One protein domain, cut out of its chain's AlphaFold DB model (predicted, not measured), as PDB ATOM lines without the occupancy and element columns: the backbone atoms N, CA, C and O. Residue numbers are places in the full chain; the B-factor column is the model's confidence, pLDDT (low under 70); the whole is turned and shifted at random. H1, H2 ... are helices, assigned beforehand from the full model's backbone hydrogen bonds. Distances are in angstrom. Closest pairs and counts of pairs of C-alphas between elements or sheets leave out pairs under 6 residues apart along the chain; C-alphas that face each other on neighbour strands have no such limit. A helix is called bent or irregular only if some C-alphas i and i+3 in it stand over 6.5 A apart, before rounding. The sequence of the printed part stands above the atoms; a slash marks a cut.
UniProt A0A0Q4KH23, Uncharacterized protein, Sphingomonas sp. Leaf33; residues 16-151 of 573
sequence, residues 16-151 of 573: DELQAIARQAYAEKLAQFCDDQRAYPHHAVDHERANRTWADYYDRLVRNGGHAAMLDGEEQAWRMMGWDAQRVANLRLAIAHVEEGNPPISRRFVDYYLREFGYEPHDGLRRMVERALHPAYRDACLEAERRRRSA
ATOM      1  N   ASP A  16     178.426 104.533 190.284       87.62
ATOM      2  CA  ASP A  16     179.157 104.665 189.017       87.62
ATOM      3  C   ASP A  16     178.305 104.263 187.800       87.62
ATOM      4  O   ASP A  16     178.365 104.909 186.748       87.62
ATOM      5  N   GLU A  17     177.477 103.221 187.934       88.56
ATOM      6  CA  GLU A  17     176.544 102.781 186.888       88.56
ATOM      7  C   GLU A  17     175.405 103.789 186.691       88.56
ATOM      8  O   GLU A  17     175.073 104.120 185.553       88.56
ATOM      9  N   LEU A  18     174.853 104.352 187.772       85.88
ATOM     10  CA  LEU A  18     173.853 105.423 187.687       85.88
ATOM     11  C   LEU A  18     174.429 106.678 187.017       85.88
ATOM     12  O   LEU A  18     173.770 107.281 186.168       85.88
ATOM     13  N   GLN A  19     175.675 107.041 187.329       85.50
ATOM     14  CA  GLN A  19     176.378 108.148 186.678       85.50
ATOM     15  C   GLN A  19     176.703 107.856 185.210       85.50
ATOM     16  O   GLN A  19     176.700 108.767 184.380       85.50
ATOM     17  N   ALA A  20     176.992 106.605 184.846       85.38
ATOM     18  CA  ALA A  20     177.160 106.202 183.452       85.38
ATOM     19  C   ALA A  20     175.846 106.343 182.664       85.38
ATOM     20  O   ALA A  20     175.838 106.999 181.622       85.38
ATOM     21  N   ILE A  21     174.735 105.836 183.213       86.38
ATOM     22  CA  ILE A  21     173.385 105.983 182.645       86.38
ATOM     23  C   ILE A  21     173.030 107.466 182.466       86.38
ATOM     24  O   ILE A  21     172.605 107.885 181.389       86.38
ATOM     25  N   ALA A  22     173.257 108.286 183.494       87.38
ATOM     26  CA  ALA A  22     172.984 109.720 183.446       87.38
ATOM     27  C   ALA A  22     173.818 110.443 182.373       87.38
ATOM     28  O   ALA A  22     173.283 111.282 181.648       87.38
ATOM     29  N   ARG A  23     175.106 110.100 182.220       87.56
ATOM     30  CA  ARG A  23     175.983 110.668 181.178       87.56
ATOM     31  C   ARG A  23     175.513 110.319 179.767       87.56
ATOM     32  O   ARG A  23     175.501 111.196 178.903       87.56
ATOM     33  N   GLN A  24     175.111 109.072 179.539       85.81
ATOM     34  CA  GLN A  24     174.591 108.628 178.245       85.81
ATOM     35  C   GLN A  24     173.273 109.337 177.912       85.81
ATOM     36  O   GLN A  24     173.152 109.952 176.852       85.81
ATOM     37  N   ALA A  25     172.335 109.369 178.859       84.81
ATOM     38  CA  ALA A  25     171.058 110.046 178.676       84.81
ATOM     39  C   ALA A  25     171.208 111.560 178.455       84.81
ATOM     40  O   ALA A  25     170.500 112.135 177.624       84.81
ATOM     41  N   TYR A  26     172.146 112.212 179.154       90.25
ATOM     42  CA  TYR A  26     172.510 113.611 178.912       90.25
ATOM     43  C   TYR A  26     172.960 113.824 177.464       90.25
ATOM     44  O   TYR A  26     172.440 114.713 176.790       90.25
ATOM     45  N   ALA A  27     173.893 113.004 176.969       84.44
ATOM     46  CA  ALA A  27     174.431 113.139 175.619       84.44
ATOM     47  C   ALA A  27     173.343 112.953 174.550       84.44
ATOM     48  O   ALA A  27     173.238 113.766 173.630       84.44
ATOM     49  N   GLU A  28     172.491 111.936 174.706       85.44
ATOM     50  CA  GLU A  28     171.368 111.666 173.802       85.44
ATOM     51  C   GLU A  28     170.353 112.814 173.784       85.44
ATOM     52  O   GLU A  28     169.929 113.262 172.716       85.44
ATOM     53  N   LYS A  29     169.970 113.327 174.959       88.25
ATOM     54  CA  LYS A  29     168.988 114.415 175.059       88.25
ATOM     55  C   LYS A  29     169.533 115.736 174.560       88.25
ATOM     56  O   LYS A  29     168.824 116.454 173.860       88.25
ATOM     57  N   LEU A  30     170.788 116.038 174.871       87.88
ATOM     58  CA  LEU A  30     171.449 117.230 174.368       87.88
ATOM     59  C   LEU A  30     171.541 117.203 172.841       87.88
ATOM     60  O   LEU A  30     171.209 118.197 172.198       87.88
ATOM     61  N   ALA A  31     171.931 116.065 172.257       81.06
ATOM     62  CA  ALA A  31     171.948 115.894 170.809       81.06
ATOM     63  C   ALA A  31     170.551 116.114 170.213       81.06
ATOM     64  O   ALA A  31     170.405 116.921 169.300       81.06
ATOM     65  N   GLN A  32     169.519 115.496 170.799       83.31
ATOM     66  CA  GLN A  32     168.133 115.669 170.370       83.31
ATOM     67  C   GLN A  32     167.693 117.143 170.391       83.31
ATOM     68  O   GLN A  32     167.158 117.636 169.400       83.31
ATOM     69  N   PHE A  33     167.925 117.862 171.493       86.44
ATOM     70  CA  PHE A  33     167.533 119.270 171.603       86.44
ATOM     71  C   PHE A  33     168.299 120.158 170.622       86.44
ATOM     72  O   PHE A  33     167.692 121.004 169.966       86.44
ATOM     73  N   CYS A  34     169.610 119.955 170.473       82.00
ATOM     74  CA  CYS A  34     170.411 120.697 169.501       82.00
ATOM     75  C   CYS A  34     169.992 120.395 168.054       82.00
ATOM     76  O   CYS A  34     170.006 121.293 167.212       82.00
ATOM     77  N   ASP A  35     169.611 119.158 167.744       76.00
ATOM     78  CA  ASP A  35     169.102 118.776 166.427       76.00
ATOM     79  C   ASP A  35     167.753 119.432 166.136       76.00
ATOM     80  O   ASP A  35     167.589 120.021 165.067       76.00
ATOM     81  N   ASP A  36     166.827 119.420 167.097       73.31
ATOM     82  CA  ASP A  36     165.527 120.083 166.975       73.31
ATOM     83  C   ASP A  36     165.690 121.605 166.807       73.31
ATOM     84  O   ASP A  36     165.089 122.213 165.916       73.31
ATOM     85  N   GLN A  37     166.570 122.237 167.586       84.62
ATOM     86  CA  GLN A  37     166.874 123.666 167.454       84.62
ATOM     87  C   GLN A  37     167.469 124.010 166.079       84.62
ATOM     88  O   GLN A  37     167.061 124.996 165.463       84.62
ATOM     89  N   ARG A  38     168.393 123.185 165.563       77.94
ATOM     90  CA  ARG A  38     168.988 123.357 164.223       77.94
ATOM     91  C   ARG A  38     167.999 123.073 163.097       77.94
ATOM     92  O   ARG A  38     168.078 123.692 162.038       77.94
ATOM     93  N   ALA A  39     167.083 122.130 163.295       62.06
ATOM     94  CA  ALA A  39     166.063 121.778 162.316       62.06
ATOM     95  C   ALA A  39     164.999 122.877 162.172       62.06
ATOM     96  O   ALA A  39     164.483 123.075 161.069       62.06
ATOM     97  N   TYR A  40     164.718 123.615 163.250       69.12
ATOM     98  CA  TYR A  40     163.675 124.640 163.309       69.12
ATOM     99  C   TYR A  40     164.197 125.983 163.864       69.12
ATOM    100  O   TYR A  40     163.711 126.447 164.898       69.12
ATOM    101  N   PRO A  41     165.145 126.659 163.189       71.62
ATOM    102  CA  PRO A  41     165.779 127.875 163.716       71.62
ATOM    103  C   PRO A  41     164.804 129.059 163.863       71.62
ATOM    104  O   PRO A  41     164.993 129.918 164.718       71.62
ATOM    105  N   HIS A  42     163.720 129.081 163.081       74.56
ATOM    106  CA  HIS A  42     162.661 130.097 163.148       74.56
ATOM    107  C   HIS A  42     161.738 129.951 164.373       74.56
ATOM    108  O   HIS A  42     160.987 130.870 164.681       74.56
ATOM    109  N   HIS A  43     161.820 128.834 165.104       77.50
ATOM    110  CA  HIS A  43     161.099 128.597 166.359       77.50
ATOM    111  C   HIS A  43     161.944 128.943 167.598       77.50
ATOM    112  O   HIS A  43     161.713 128.415 168.679       77.50
ATOM    113  N   ALA A  44     162.935 129.832 167.464       77.00
ATOM    114  CA  ALA A  44     163.875 130.192 168.529       77.00
ATOM    115  C   ALA A  44     163.200 130.521 169.878       77.00
ATOM    116  O   ALA A  44     163.624 130.012 170.913       77.00
ATOM    117  N   VAL A  45     162.120 131.310 169.852       82.06
ATOM    118  CA  VAL A  45     161.347 131.692 171.049       82.06
ATOM    119  C   VAL A  45     160.622 130.490 171.667       82.06
ATOM    120  O   VAL A  45     160.539 130.370 172.889       82.06
ATOM    121  N   ASP A  46     160.108 129.579 170.839       81.44
ATOM    122  CA  ASP A  46     159.431 128.371 171.313       81.44
ATOM    123  C   ASP A  46     160.425 127.371 171.917       81.44
ATOM    124  O   ASP A  46     160.129 126.788 172.959       81.44
ATOM    125  N   HIS A  47     161.611 127.219 171.316       85.50
ATOM    126  CA  HIS A  47     162.699 126.385 171.841       85.50
ATOM    127  C   HIS A  47     163.199 126.890 173.187       85.50
ATOM    128  O   HIS A  47     163.326 126.108 174.125       85.50
ATOM    129  N   GLU A  48     163.433 128.198 173.304       88.69
ATOM    130  CA  GLU A  48     163.836 128.823 174.563       88.69
ATOM    131  C   GLU A  48     162.781 128.604 175.651       88.69
ATOM    132  O   GLU A  48     163.096 128.160 176.759       88.69
ATOM    133  N   ARG A  49     161.505 128.851 175.322       88.69
ATOM    134  CA  ARG A  49     160.387 128.634 176.244       88.69
ATOM    135  C   ARG A  49     160.302 127.171 176.676       88.69
ATOM    136  O   ARG A  49     160.152 126.908 177.868       88.69
ATOM    137  N   ALA A  50     160.404 126.230 175.740       88.75
ATOM    138  CA  ALA A  50     160.329 124.800 176.020       88.75
ATOM    139  C   ALA A  50     161.502 124.325 176.888       88.75
ATOM    140  O   ALA A  50     161.268 123.720 177.934       88.75
ATOM    141  N   ASN A  51     162.740 124.650 176.512       91.44
ATOM    142  CA  ASN A  51     163.938 124.257 177.254       91.44
ATOM    143  C   ASN A  51     163.933 124.813 178.676       91.44
ATOM    144  O   ASN A  51     164.212 124.077 179.619       91.44
ATOM    145  N   ARG A  52     163.561 126.086 178.852       93.00
ATOM    146  CA  ARG A  52     163.460 126.699 180.181       93.00
ATOM    147  C   ARG A  52     162.375 126.035 181.030       93.00
ATOM    148  O   ARG A  52     162.620 125.731 182.189       93.00
ATOM    149  N   THR A  53     161.211 125.755 180.440       93.62
ATOM    150  CA  THR A  53     160.096 125.100 181.145       93.62
ATOM    151  C   THR A  53     160.469 123.690 181.604       93.62
ATOM    152  O   THR A  53     160.203 123.322 182.746       93.62
ATOM    153  N   TRP A  54     161.112 122.900 180.742       94.19
ATOM    154  CA  TRP A  54     161.531 121.546 181.096       94.19
ATOM    155  C   TRP A  54     162.721 121.532 182.058       94.19
ATOM    156  O   TRP A  54     162.734 120.709 182.969       94.19
ATOM    157  N   ALA A  55     163.666 122.471 181.945       94.75
ATOM    158  CA  ALA A  55     164.725 122.640 182.940       94.75
ATOM    159  C   ALA A  55     164.144 122.945 184.332       94.75
ATOM    160  O   ALA A  55     164.527 122.295 185.303       94.75
ATOM    161  N   ASP A  56     163.173 123.859 184.420       94.06
ATOM    162  CA  ASP A  56     162.468 124.178 185.668       94.06
ATOM    163  C   ASP A  56     161.719 122.958 186.230       94.06
ATOM    164  O   ASP A  56     161.747 122.704 187.435       94.06
ATOM    165  N   TYR A  57     161.090 122.166 185.357       94.88
ATOM    166  CA  TYR A  57     160.406 120.932 185.738       94.88
ATOM    167  C   TYR A  57     161.367 119.883 186.315       94.88
ATOM    168  O   TYR A  57     161.101 119.319 187.375       94.88
ATOM    169  N   TYR A  58     162.501 119.625 185.661       94.69
ATOM    170  CA  TYR A  58     163.476 118.658 186.163       94.69
ATOM    171  C   TYR A  58     164.180 119.139 187.428       94.69
ATOM    172  O   TYR A  58     164.405 118.339 188.333       94.69
ATOM    173  N   ASP A  59     164.473 120.434 187.543       93.12
ATOM    174  CA  ASP A  59     165.050 120.990 188.767       93.12
ATOM    175  C   ASP A  59     164.081 120.882 189.952       93.12
ATOM    176  O   ASP A  59     164.483 120.523 191.061       93.12
ATOM    177  N   ARG A  60     162.779 121.079 189.707       92.69
ATOM    178  CA  ARG A  60     161.721 120.783 190.680       92.69
ATOM    179  C   ARG A  60     161.758 119.315 191.116       92.69
ATOM    180  O   ARG A  60     161.729 119.056 192.317       92.69
ATOM    181  N   LEU A  61     161.855 118.373 190.173       91.38
ATOM    182  CA  LEU A  61     161.931 116.941 190.487       91.38
ATOM    183  C   LEU A  61     163.171 116.581 191.313       91.38
ATOM    184  O   LEU A  61     163.094 115.739 192.203       91.38
ATOM    185  N   VAL A  62     164.308 117.236 191.066       88.12
ATOM    186  CA  VAL A  62     165.519 117.056 191.881       88.12
ATOM    187  C   VAL A  62     165.277 117.519 193.321       88.12
ATOM    188  O   VAL A  62     165.591 116.790 194.260       88.12
ATOM    189  N   ARG A  63     164.674 118.698 193.513       85.56
ATOM    190  CA  ARG A  63     164.431 119.280 194.847       85.56
ATOM    191  C   ARG A  63     163.392 118.519 195.661       85.56
ATOM    192  O   ARG A  63     163.514 118.445 196.879       85.56
ATOM    193  N   ASN A  64     162.371 117.973 195.004       85.44
ATOM    194  CA  ASN A  64     161.270 117.285 195.671       85.44
ATOM    195  C   ASN A  64     161.423 115.752 195.686       85.44
ATOM    196  O   ASN A  64     160.480 115.052 196.030       85.44
ATOM    197  N   GLY A  65     162.578 115.200 195.303       77.81
ATOM    198  CA  GLY A  65     162.815 113.752 195.346       77.81
ATOM    199  C   GLY A  65     162.048 112.935 194.291       77.81
ATOM    200  O   GLY A  65     161.843 111.730 194.478       77.81
ATOM    201  N   GLY A  66     161.646 113.559 193.182       81.94
ATOM    202  CA  GLY A  66     160.990 112.920 192.037       81.94
ATOM    203  C   GLY A  66     159.460 112.922 192.094       81.94
ATOM    204  O   GLY A  66     158.819 112.135 191.396       81.94
ATOM    205  N   HIS A  67     158.841 113.774 192.915       81.69
ATOM    206  CA  HIS A  67     157.384 113.891 192.986       81.69
ATOM    207  C   HIS A  67     156.826 114.615 191.750       81.69
ATOM    208  O   HIS A  67     156.919 115.837 191.613       81.69
ATOM    209  N   ALA A  68     156.230 113.843 190.837       81.31
ATOM    210  CA  ALA A  68     155.713 114.344 189.563       81.31
ATOM    211  C   ALA A  68     154.475 115.248 189.697       81.31
ATOM    212  O   ALA A  68     154.382 116.226 188.961       81.31
ATOM    213  N   ALA A  69     153.571 114.937 190.632       82.56
ATOM    214  CA  ALA A  69     152.353 115.712 190.872       82.56
ATOM    215  C   ALA A  69     152.660 117.044 191.565       82.56
ATOM    216  O   ALA A  69     153.629 117.124 192.327       82.56
ATOM    217  N   MET A  70     151.840 118.066 191.315       83.25
ATOM    218  CA  MET A  70     151.945 119.358 192.005       83.25
ATOM    219  C   MET A  70     151.706 119.189 193.516       83.25
ATOM    220  O   MET A  70     150.751 118.531 193.920       83.25
ATOM    221  N   LEU A  71     152.574 119.772 194.345       82.31
ATOM    222  CA  LEU A  71     152.444 119.772 195.803       82.31
ATOM    223  C   LEU A  71     151.771 121.068 196.276       82.31
ATOM    224  O   LEU A  71     151.918 122.130 195.659       82.31
ATOM    225  N   ASP A  72     151.061 120.987 197.399       81.06
ATOM    226  CA  ASP A  72     150.379 122.137 197.990       81.06
ATOM    227  C   ASP A  72     151.375 123.255 198.345       81.06
ATOM    228  O   ASP A  72     152.433 123.023 198.927       81.06
ATOM    229  N   GLY A  73     151.040 124.494 197.973       81.69
ATOM    230  CA  GLY A  73     151.854 125.679 198.270       81.69
ATOM    231  C   GLY A  73     153.059 125.920 197.346       81.69
ATOM    232  O   GLY A  73     153.668 126.988 197.435       81.69
ATOM    233  N   GLU A  74     153.380 125.017 196.411       85.31
ATOM    234  CA  GLU A  74     154.527 125.190 195.496       85.31
ATOM    235  C   GLU A  74     154.434 126.455 194.643       85.31
ATOM    236  O   GLU A  74     155.423 127.160 194.459       85.31
ATOM    237  N   GLU A  75     153.239 126.786 194.154       85.94
ATOM    238  CA  GLU A  75     153.060 127.995 193.351       85.94
ATOM    239  C   GLU A  75     153.371 129.260 194.153       85.94
ATOM    240  O   GLU A  75     154.017 130.184 193.653       85.94
ATOM    241  N   GLN A  76     152.908 129.308 195.404       84.88
ATOM    242  CA  GLN A  76     153.135 130.449 196.278       84.88
ATOM    243  C   GLN A  76     154.628 130.587 196.584       84.88
ATOM    244  O   GLN A  76     155.157 131.697 196.519       84.88
ATOM    245  N   ALA A  77     155.326 129.466 196.784       84.56
ATOM    246  CA  ALA A  77     156.776 129.440 196.925       84.56
ATOM    247  C   ALA A  77     157.497 129.973 195.671       84.56
ATOM    248  O   ALA A  77     158.390 130.807 195.801       84.56
ATOM    249  N   TRP A  78     157.096 129.583 194.454       90.06
ATOM    250  CA  TRP A  78     157.704 130.106 193.218       90.06
ATOM    251  C   TRP A  78     157.484 131.609 193.044       90.06
ATOM    252  O   TRP A  78     158.405 132.332 192.662       90.06
ATOM    253  N   ARG A  79     156.286 132.106 193.377       86.75
ATOM    254  CA  ARG A  79     155.997 133.549 193.370       86.75
ATOM    255  C   ARG A  79     156.848 134.300 194.396       86.75
ATOM    256  O   ARG A  79     157.368 135.364 194.076       86.75
ATOM    257  N   MET A  80     157.055 133.735 195.589       87.69
ATOM    258  CA  MET A  80     157.960 134.298 196.603       87.69
ATOM    259  C   MET A  80     159.431 134.276 196.160       87.69
ATOM    260  O   MET A  80     160.182 135.180 196.506       87.69
ATOM    261  N   MET A  81     159.830 133.300 195.338       85.19
ATOM    262  CA  MET A  81     161.141 133.255 194.672       85.19
ATOM    263  C   MET A  81     161.256 134.235 193.486       85.19
ATOM    264  O   MET A  81     162.235 134.181 192.741       85.19
ATOM    265  N   GLY A  82     160.263 135.106 193.276       90.75
ATOM    266  CA  GLY A  82     160.276 136.136 192.236       90.75
ATOM    267  C   GLY A  82     160.002 135.618 190.824       90.75
ATOM    268  O   GLY A  82     160.403 136.260 189.854       90.75
ATOM    269  N   TRP A  83     159.363 134.454 190.665       92.38
ATOM    270  CA  TRP A  83     159.008 133.950 189.338       92.38
ATOM    271  C   TRP A  83     157.874 134.765 188.717       92.38
ATOM    272  O   TRP A  83     156.859 135.035 189.360       92.38
ATOM    273  N   ASP A  84     158.024 135.103 187.436       91.88
ATOM    274  CA  ASP A  84     156.972 135.767 186.677       91.88
ATOM    275  C   ASP A  84     155.775 134.833 186.404       91.88
ATOM    276  O   ASP A  84     155.881 133.599 186.414       91.88
ATOM    277  N   ALA A  85     154.611 135.434 186.147       89.06
ATOM    278  CA  ALA A  85     153.363 134.702 185.946       89.06
ATOM    279  C   ALA A  85     153.411 133.749 184.738       89.06
ATOM    280  O   ALA A  85     152.788 132.686 184.771       89.06
ATOM    281  N   GLN A  86     154.165 134.092 183.688       87.88
ATOM    282  CA  GLN A  86     154.266 133.279 182.479       87.88
ATOM    283  C   GLN A  86     155.105 132.021 182.723       87.88
ATOM    284  O   GLN A  86     154.726 130.937 182.283       87.88
ATOM    285  N   ARG A  87     156.214 132.134 183.459       92.44
ATOM    286  CA  ARG A  87     157.056 131.008 183.879       92.44
ATOM    287  C   ARG A  87     156.271 130.030 184.749       92.44
ATOM    288  O   ARG A  87     156.306 128.829 184.491       92.44
ATOM    289  N   VAL A  88     155.500 130.544 185.712       91.12
ATOM    290  CA  VAL A  88     154.606 129.733 186.557       91.12
ATOM    291  C   VAL A  88     153.532 129.028 185.718       91.12
ATOM    292  O   VAL A  88     153.304 127.831 185.890       91.12
ATOM    293  N   ALA A  89     152.893 129.735 184.780       89.38
ATOM    294  CA  ALA A  89     151.879 129.156 183.899       89.38
ATOM    295  C   ALA A  89     152.451 128.063 182.977       89.38
ATOM    296  O   ALA A  89     151.836 127.010 182.814       89.38
ATOM    297  N   ASN A  90     153.643 128.276 182.415       89.56
ATOM    298  CA  ASN A  90     154.309 127.285 181.569       89.56
ATOM    299  C   ASN A  90     154.659 126.016 182.358       89.56
ATOM    300  O   ASN A  90     154.390 124.912 181.885       89.56
ATOM    301  N   LEU A  91     155.207 126.157 183.572       92.50
ATOM    302  CA  LEU A  91     155.527 125.006 184.417       92.50
ATOM    303  C   LEU A  91     154.264 124.231 184.815       92.50
ATOM    304  O   LEU A  91     154.271 123.003 184.788       92.50
ATOM    305  N   ARG A  92     153.151 124.919 185.097       91.12
ATOM    306  CA  ARG A  92     151.854 124.264 185.327       91.12
ATOM    307  C   ARG A  92     151.395 123.425 184.149       91.12
ATOM    308  O   ARG A  92     150.953 122.300 184.350       91.12
ATOM    309  N   LEU A  93     151.494 123.963 182.935       88.06
ATOM    310  CA  LEU A  93     151.139 123.220 181.728       88.06
ATOM    311  C   LEU A  93     152.024 121.981 181.561       88.06
ATOM    312  O   LEU A  93     151.515 120.929 181.190       88.06
ATOM    313  N   ALA A  94     153.317 122.080 181.877       87.50
ATOM    314  CA  ALA A  94     154.216 120.931 181.853       87.50
ATOM    315  C   ALA A  94     153.844 119.879 182.912       87.50
ATOM    316  O   ALA A  94     153.773 118.700 182.580       87.50
ATOM    317  N   ILE A  95     153.539 120.283 184.150       89.06
ATOM    318  CA  ILE A  95     153.099 119.360 185.213       89.06
ATOM    319  C   ILE A  95     151.788 118.672 184.820       89.06
ATOM    320  O   ILE A  95     151.726 117.445 184.832       89.06
ATOM    321  N   ALA A  96     150.788 119.435 184.373       86.19
ATOM    322  CA  ALA A  96     149.513 118.892 183.908       86.19
ATOM    323  C   ALA A  96     149.703 117.908 182.742       86.19
ATOM    324  O   ALA A  96     149.105 116.836 182.727       86.19
ATOM    325  N   HIS A  97     150.597 118.216 181.796       83.38
ATOM    326  CA  HIS A  97     150.922 117.315 180.688       83.38
ATOM    327  C   HIS A  97     151.472 115.962 181.167       83.38
ATOM    328  O   HIS A  97     151.156 114.918 180.587       83.38
ATOM    329  N   VAL A  98     152.272 115.966 182.238       83.12
ATOM    330  CA  VAL A  98     152.794 114.742 182.856       83.12
ATOM    331  C   VAL A  98     151.713 113.998 183.637       83.12
ATOM    332  O   VAL A  98     151.628 112.774 183.524       83.12
ATOM    333  N   GLU A  99     150.863 114.710 184.375       80.62
ATOM    334  CA  GLU A  99     149.714 114.141 185.096       80.62
ATOM    335  C   GLU A  99     148.695 113.489 184.143       80.62
ATOM    336  O   GLU A  99     148.107 112.463 184.476       80.62
ATOM    337  N   GLU A 100     148.569 113.995 182.912       80.38
ATOM    338  CA  GLU A 100     147.785 113.396 181.819       80.38
ATOM    339  C   GLU A 100     148.401 112.106 181.230       80.38
ATOM    340  O   GLU A 100     147.879 111.547 180.261       80.38
ATOM    341  N   GLY A 101     149.506 111.608 181.795       75.19
ATOM    342  CA  GLY A 101     150.136 110.348 181.399       75.19
ATOM    343  C   GLY A 101     151.191 110.484 180.301       75.19
ATOM    344  O   GLY A 101     151.522 109.487 179.656       75.19
ATOM    345  N   ASN A 102     151.744 111.682 180.092       72.62
ATOM    346  CA  ASN A 102     152.842 111.920 179.149       72.62
ATOM    347  C   ASN A 102     154.134 112.313 179.892       72.62
ATOM    348  O   ASN A 102     154.586 113.455 179.779       72.62
ATOM    349  N   PRO A 103     154.745 111.405 180.680       78.62
ATOM    350  CA  PRO A 103     155.981 111.716 181.378       78.62
ATOM    351  C   PRO A 103     157.122 111.909 180.368       78.62
ATOM    352  O   PRO A 103     157.230 111.149 179.398       78.62
ATOM    353  N   PRO A 104     158.001 112.901 180.578       73.56
ATOM    354  CA  PRO A 104     159.035 113.227 179.605       73.56
ATOM    355  C   PRO A 104     160.192 112.209 179.631       73.56
ATOM    356  O   PRO A 104     160.934 112.077 178.656       73.56
ATOM    357  N   ILE A 105     160.321 111.457 180.730       85.12
ATOM    358  CA  ILE A 105     161.116 110.231 180.827       85.12
ATOM    359  C   ILE A 105     160.115 109.075 180.826       85.12
ATOM    360  O   ILE A 105     159.318 108.940 181.751       85.12
ATOM    361  N   SER A 106     160.098 108.275 179.760       83.69
ATOM    362  CA  SER A 106     159.159 107.157 179.668       83.69
ATOM    363  C   SER A 106     159.680 105.951 180.451       83.69
ATOM    364  O   SER A 106     160.876 105.664 180.445       83.69
ATOM    365  N   ARG A 107     158.774 105.177 181.059       81.56
ATOM    366  CA  ARG A 107     159.120 103.932 181.771       81.56
ATOM    367  C   ARG A 107     159.927 102.972 180.894       81.56
ATOM    368  O   ARG A 107     160.867 102.344 181.354       81.56
ATOM    369  N   ARG A 108     159.603 102.911 179.600       80.50
ATOM    370  CA  ARG A 108     160.320 102.069 178.638       80.50
ATOM    371  C   ARG A 108     161.759 102.517 178.397       80.50
ATOM    372  O   ARG A 108     162.622 101.673 178.192       80.50
ATOM    373  N   PHE A 109     162.010 103.824 178.423       80.50
ATOM    374  CA  PHE A 109     163.359 104.366 178.319       80.50
ATOM    375  C   PHE A 109     164.190 103.982 179.547       80.50
ATOM    376  O   PHE A 109     165.317 103.532 179.412       80.50
ATOM    377  N   VAL A 110     163.601 104.053 180.739       87.06
ATOM    378  CA  VAL A 110     164.249 103.612 181.984       87.06
ATOM    379  C   VAL A 110     164.545 102.107 181.957       87.06
ATOM    380  O   VAL A 110     165.645 101.684 182.303       87.06
ATOM    381  N   ASP A 111     163.597 101.302 181.474       90.50
ATOM    382  CA  ASP A 111     163.759  99.852 181.324       90.50
ATOM    383  C   ASP A 111     164.869  99.484 180.327       90.50
ATOM    384  O   ASP A 111     165.528  98.460 180.505       90.50
ATOM    385  N   TYR A 112     165.091 100.303 179.294       87.88
ATOM    386  CA  TYR A 112     166.193 100.124 178.347       87.88
ATOM    387  C   TYR A 112     167.555 100.240 179.044       87.88
ATOM    388  O   TYR A 112     168.338  99.296 178.971       87.88
ATOM    389  N   TYR A 113     167.790 101.318 179.801       85.56
ATOM    390  CA  TYR A 113     169.037 101.487 180.559       85.56
ATOM    391  C   TYR A 113     169.231 100.399 181.613       85.56
ATOM    392  O   TYR A 113     170.328  99.879 181.777       85.56
ATOM    393  N   LEU A 114     168.167 100.003 182.315       86.44
ATOM    394  CA  LEU A 114     168.260  98.915 183.290       86.44
ATOM    395  C   LEU A 114     168.722  97.611 182.631       86.44
ATOM    396  O   LEU A 114     169.667  96.985 183.109       86.44
ATOM    397  N   ARG A 115     168.124  97.245 181.493       89.88
ATOM    398  CA  ARG A 115     168.487  96.027 180.758       89.88
ATOM    399  C   ARG A 115     169.883  96.094 180.153       89.88
ATOM    400  O   ARG A 115     170.589  95.094 180.201       89.88
ATOM    401  N   GLU A 116     170.298  97.248 179.636       85.62
ATOM    402  CA  GLU A 116     171.644  97.455 179.082       85.62
ATOM    403  C   GLU A 116     172.745  97.183 180.123       85.62
ATOM    404  O   GLU A 116     173.781  96.593 179.807       85.62
ATOM    405  N   PHE A 117     172.476  97.519 181.388       83.25
ATOM    406  CA  PHE A 117     173.368  97.282 182.526       83.25
ATOM    407  C   PHE A 117     173.136  95.922 183.226       83.25
ATOM    408  O   PHE A 117     173.785  95.613 184.231       83.25
ATOM    409  N   GLY A 118     172.259  95.070 182.677       86.06
ATOM    410  CA  GLY A 118     172.004  93.705 183.151       86.06
ATOM    411  C   GLY A 118     171.026  93.587 184.326       86.06
ATOM    412  O   GLY A 118     171.044  92.573 185.027       86.06
ATOM    413  N   TYR A 119     170.193  94.604 184.558       85.19
ATOM    414  CA  TYR A 119     169.157  94.623 185.594       85.19
ATOM    415  C   TYR A 119     167.777  94.286 185.025       85.19
ATOM    416  O   TYR A 119     167.364  94.835 184.002       85.19
ATOM    417  N   GLU A 120     167.027  93.441 185.735       88.31
ATOM    418  CA  GLU A 120     165.621  93.197 185.407       88.31
ATOM    419  C   GLU A 120     164.754  94.369 185.910       88.31
ATOM    420  O   GLU A 120     164.790  94.696 187.102       88.31
ATOM    421  N   PRO A 121     163.976  95.045 185.042       89.62
ATOM    422  CA  PRO A 121     163.281  96.260 185.442       89.62
ATOM    423  C   PRO A 121     162.126  96.025 186.423       89.62
ATOM    424  O   PRO A 121     161.084  95.464 186.083       89.62
ATOM    425  N   HIS A 122     162.254  96.590 187.620       88.12
ATOM    426  CA  HIS A 122     161.175  96.695 188.599       88.12
ATOM    427  C   HIS A 122     161.115  98.106 189.199       88.12
ATOM    428  O   HIS A 122     162.010  98.929 189.012       88.12
ATOM    429  N   ASP A 123     160.046  98.418 189.930       81.88
ATOM    430  CA  ASP A 123     159.719  99.809 190.284       81.88
ATOM    431  C   ASP A 123     160.723 100.480 191.222       81.88
ATOM    432  O   ASP A 123     160.897 101.697 191.175       81.88
ATOM    433  N   GLY A 124     161.426  99.693 192.037       81.06
ATOM    434  CA  GLY A 124     162.532 100.184 192.857       81.06
ATOM    435  C   GLY A 124     163.672 100.727 191.997       81.06
ATOM    436  O   GLY A 124     164.073 101.875 192.173       81.06
ATOM    437  N   LEU A 125     164.137  99.935 191.026       87.12
ATOM    438  CA  LEU A 125     165.233 100.330 190.140       87.12
ATOM    439  C   LEU A 125     164.825 101.430 189.170       87.12
ATOM    440  O   LEU A 125     165.610 102.343 188.926       87.12
ATOM    441  N   ARG A 126     163.580 101.398 188.679       90.81
ATOM    442  CA  ARG A 126     163.044 102.468 187.832       90.81
ATOM    443  C   ARG A 126     163.114 103.816 188.535       90.81
ATOM    444  O   ARG A 126     163.681 104.746 187.981       90.81
ATOM    445  N   ARG A 127     162.645 103.902 189.786       85.06
ATOM    446  CA  ARG A 127     162.724 105.141 190.579       85.06
ATOM    447  C   ARG A 127     164.162 105.587 190.838       85.06
ATOM    448  O   ARG A 127     164.427 106.785 190.847       85.06
ATOM    449  N   MET A 128     165.080 104.645 191.071       85.88
ATOM    450  CA  MET A 128     166.501 104.960 191.261       85.88
ATOM    451  C   MET A 128     167.102 105.589 190.001       85.88
ATOM    452  O   MET A 128     167.716 106.651 190.083       85.88
ATOM    453  N   VAL A 129     166.865 104.981 188.838       90.19
ATOM    454  CA  VAL A 129     167.351 105.499 187.554       90.19
ATOM    455  C   VAL A 129     166.653 106.807 187.186       90.19
ATOM    456  O   VAL A 129     167.331 107.766 186.845       90.19
ATOM    457  N   GLU A 130     165.329 106.916 187.320       90.12
ATOM    458  CA  GLU A 130     164.583 108.157 187.049       90.12
ATOM    459  C   GLU A 130     165.146 109.348 187.833       90.12
ATOM    460  O   GLU A 130     165.391 110.405 187.249       90.12
ATOM    461  N   ARG A 131     165.438 109.157 189.126       87.31
ATOM    462  CA  ARG A 131     166.065 110.185 189.968       87.31
ATOM    463  C   ARG A 131     167.458 110.571 189.482       87.31
ATOM    464  O   ARG A 131     167.769 111.759 189.461       87.31
ATOM    465  N   ALA A 132     168.264 109.597 189.057       89.06
ATOM    466  CA  ALA A 132     169.583 109.847 188.474       89.06
ATOM    467  C   ALA A 132     169.503 110.582 187.120       89.06
ATOM    468  O   ALA A 132     170.410 111.332 186.762       89.06
ATOM    469  N   LEU A 133     168.402 110.420 186.378       92.62
ATOM    470  CA  LEU A 133     168.190 111.057 185.078       92.62
ATOM    471  C   LEU A 133     167.716 112.515 185.168       92.62
ATOM    472  O   LEU A 133     167.968 113.279 184.236       92.62
ATOM    473  N   HIS A 134     167.038 112.938 186.242       93.25
ATOM    474  CA  HIS A 134     166.516 114.311 186.333       93.25
ATOM    475  C   HIS A 134     167.606 115.395 186.191       93.25
ATOM    476  O   HIS A 134     167.410 116.296 185.371       93.25
ATOM    477  N   PRO A 135     168.765 115.317 186.883       91.69
ATOM    478  CA  PRO A 135     169.855 116.273 186.682       91.69
ATOM    479  C   PRO A 135     170.380 116.268 185.241       91.69
ATOM    480  O   PRO A 135     170.526 117.329 184.642       91.69
ATOM    481  N   ALA A 136     170.576 115.084 184.650       91.25
ATOM    482  CA  ALA A 136     171.059 114.940 183.277       91.25
ATOM    483  C   ALA A 136     170.126 115.610 182.255       91.25
ATOM    484  O   ALA A 136     170.574 116.333 181.368       91.25
ATOM    485  N   TYR A 137     168.816 115.422 182.394       93.62
ATOM    486  CA  TYR A 137     167.838 116.037 181.499       93.62
ATOM    487  C   TYR A 137     167.731 117.552 181.695       93.62
ATOM    488  O   TYR A 137     167.666 118.287 180.709       93.62
ATOM    489  N   ARG A 138     167.758 118.027 182.948       95.31
ATOM    490  CA  ARG A 138     167.834 119.462 183.259       95.31
ATOM    491  C   ARG A 138     169.044 120.093 182.576       95.31
ATOM    492  O   ARG A 138     168.912 121.099 181.880       95.31
ATOM    493  N   ASP A 139     170.213 119.492 182.763       92.25
ATOM    494  CA  ASP A 139     171.476 120.036 182.278       92.25
ATOM    495  C   ASP A 139     171.543 119.989 180.747       92.25
ATOM    496  O   ASP A 139     172.077 120.916 180.138       92.25
ATOM    497  N   ALA A 140     170.930 118.983 180.112       92.75
ATOM    498  CA  ALA A 140     170.765 118.926 178.661       92.75
ATOM    499  C   ALA A 140     169.881 120.069 178.127       92.75
ATOM    500  O   ALA A 140     170.249 120.701 177.138       92.75
ATOM    501  N   CYS A 141     168.756 120.390 178.785       93.06
ATOM    502  CA  CYS A 141     167.917 121.538 178.411       93.06
ATOM    503  C   CYS A 141     168.685 122.866 178.515       93.06
ATOM    504  O   CYS A 141     168.616 123.701 177.611       93.06
ATOM    505  N   LEU A 142     169.433 123.059 179.608       93.62
ATOM    506  CA  LEU A 142     170.220 124.273 179.843       93.62
ATOM    507  C   LEU A 142     171.393 124.401 178.863       93.62
ATOM    508  O   LEU A 142     171.651 125.487 178.350       93.62
ATOM    509  N   GLU A 143     172.094 123.303 178.583       90.81
ATOM    510  CA  GLU A 143     173.210 123.281 177.637       90.81
ATOM    511  C   GLU A 143     172.745 123.506 176.196       90.81
ATOM    512  O   GLU A 143     173.378 124.268 175.466       90.81
ATOM    513  N   ALA A 144     171.619 122.914 175.788       91.25
ATOM    514  CA  ALA A 144     171.036 123.167 174.472       91.25
ATOM    515  C   ALA A 144     170.701 124.655 174.287       91.25
ATOM    516  O   ALA A 144     170.945 125.233 173.228       91.25
ATOM    517  N   GLU A 145     170.181 125.311 175.326       91.06
ATOM    518  CA  GLU A 145     169.909 126.747 175.292       91.06
ATOM    519  C   GLU A 145     171.190 127.594 175.268       91.06
ATOM    520  O   GLU A 145     171.265 128.547 174.491       91.06
ATOM    521  N   ARG A 146     172.225 127.225 176.037       91.00
ATOM    522  CA  ARG A 146     173.545 127.876 175.953       91.00
ATOM    523  C   ARG A 146     174.096 127.810 174.533       91.00
ATOM    524  O   ARG A 146     174.387 128.851 173.960       91.00
ATOM    525  N   ARG A 147     174.144 126.618 173.928       90.81
ATOM    526  CA  ARG A 147     174.642 126.419 172.555       90.81
ATOM    527  C   ARG A 147     173.844 127.201 171.519       90.81
ATOM    528  O   ARG A 147     174.431 127.761 170.599       90.81
ATOM    529  N   ARG A 148     172.518 127.281 171.679       89.06
ATOM    530  CA  ARG A 148     171.652 128.092 170.812       89.06
ATOM    531  C   ARG A 148     171.988 129.581 170.908       89.06
ATOM    532  O   ARG A 148     172.066 130.235 169.875       89.06
ATOM    533  N   ARG A 149     172.200 130.112 172.119       82.88
ATOM    534  CA  ARG A 149     172.583 131.520 172.343       82.88
ATOM    535  C   ARG A 149     173.993 131.819 171.831       82.88
ATOM    536  O   ARG A 149     174.175 132.807 171.131       82.88
ATOM    537  N   SER A 150     174.953 130.927 172.073       75.50
ATOM    538  CA  SER A 150     176.327 131.035 171.556       75.50
ATOM    539  C   SER A 150     176.412 130.958 170.028       75.50
ATOM    540  O   SER A 150     177.373 131.439 169.449       75.50
ATOM    541  N   ALA A 151     175.417 130.365 169.362       66.06
ATOM    542  CA  ALA A 151     175.312 130.378 167.903       66.06
ATOM    543  C   ALA A 151     174.728 131.694 167.341       66.06
ATOM    544  O   ALA A 151     174.759 131.895 166.128       66.06
TER     545      ALA A 151
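This is residues 16 to 151 of the 573 residues of an uncharacterized protein of Sphingomonas sp. Leaf33 (UniProt A0A0Q4KH23). Three long helices make the core, an up-and-down bundle in which H6b packs on both H1 and H2, while H1 and H2 meet each other only at the corner by their link. A small helical hairpin, H3 and H4, packs on H2 through H4, which crosses H2, and at another end of the body the short H5 packs crosswise on H6a, the first arm of the bent H6. The printed part has 136 residues with six named helices, H1 to H6 in order, and no named strand; its class is all helix. It is compact, with a radius of gyration of the C-alphas of 15.5 A, and spans 44 by 39 by 26 A.

H1, residues 16 to 39, begins with C-alpha 16 at (179.157, 104.665, 189.017) and is 34.3 A long. H2, residues 41 to 63, is 32.3 A long; it is irregular, with C-alphas 42 and 45 8.2 A apart, and has a kink of 35 degrees near residue 48. H3 is residues 74 to 80, 9.8 A. H4, residues 85 to 99, is 20.9 A long and begins at C-alpha 85, (153.363, 134.702, 185.946). H5 is residues 107 to 116, 14.4 A. H6, residues 123 to 150, was assigned as one helix by its hydrogen bonds but is bent, with C-alphas 132 and 135 6.7 A apart. Its arms are H6a, residues 123 to 132, 14.2 A, and H6b, residues 135 to 150, 22.1 A, ending with C-alpha 150 at (176.327, 131.035, 171.556).

H1, H2 and H6b form the bundle, up and down, each running against the one before it. H1 touches H6b, closest at the C-alphas of Leu 30 and Ala 140, 4.7 A, the same way at a shallow tilt of 34 degrees, only just short of steep. H2 touches H6b, closest at the C-alphas of Ala 55 and Arg 138, 4.5 A, opposite ways at a shallow tilt of 29 degrees. H1 and H2 only just touch, only at the corner, with 3 pairs of C-alphas within 8 A, the closest those of Gln 37 and His 47, 6.6 A. With residues 53 to 57 alone, H2 touches H4, closest at the C-alphas of Thr 53 and Leu 91, 5.6 A, only just about perpendicular at 71 degrees. H3 and H4 are a hairpin, closest at the C-alphas of Glu 75 and Val 88, 7.2 A. H5 touches H6a, about perpendicular at 90 degrees, closest at the C-alphas of Val 110 and Arg 126, 6.1 A. H3 and H5 are apart. Every O i to N i+4 pair is within hydrogen-bond range in H1, H3, H4, H5, H6a and H6b; in H2 17 of 19 are.

The two C-alphas farthest apart, those of Ala 85 and Gly 118, are 45.1 A apart. The printed part has no cut and no long link. Its mean pLDDT is 86.0; residues 39 to 40 and residue 151 are under 70.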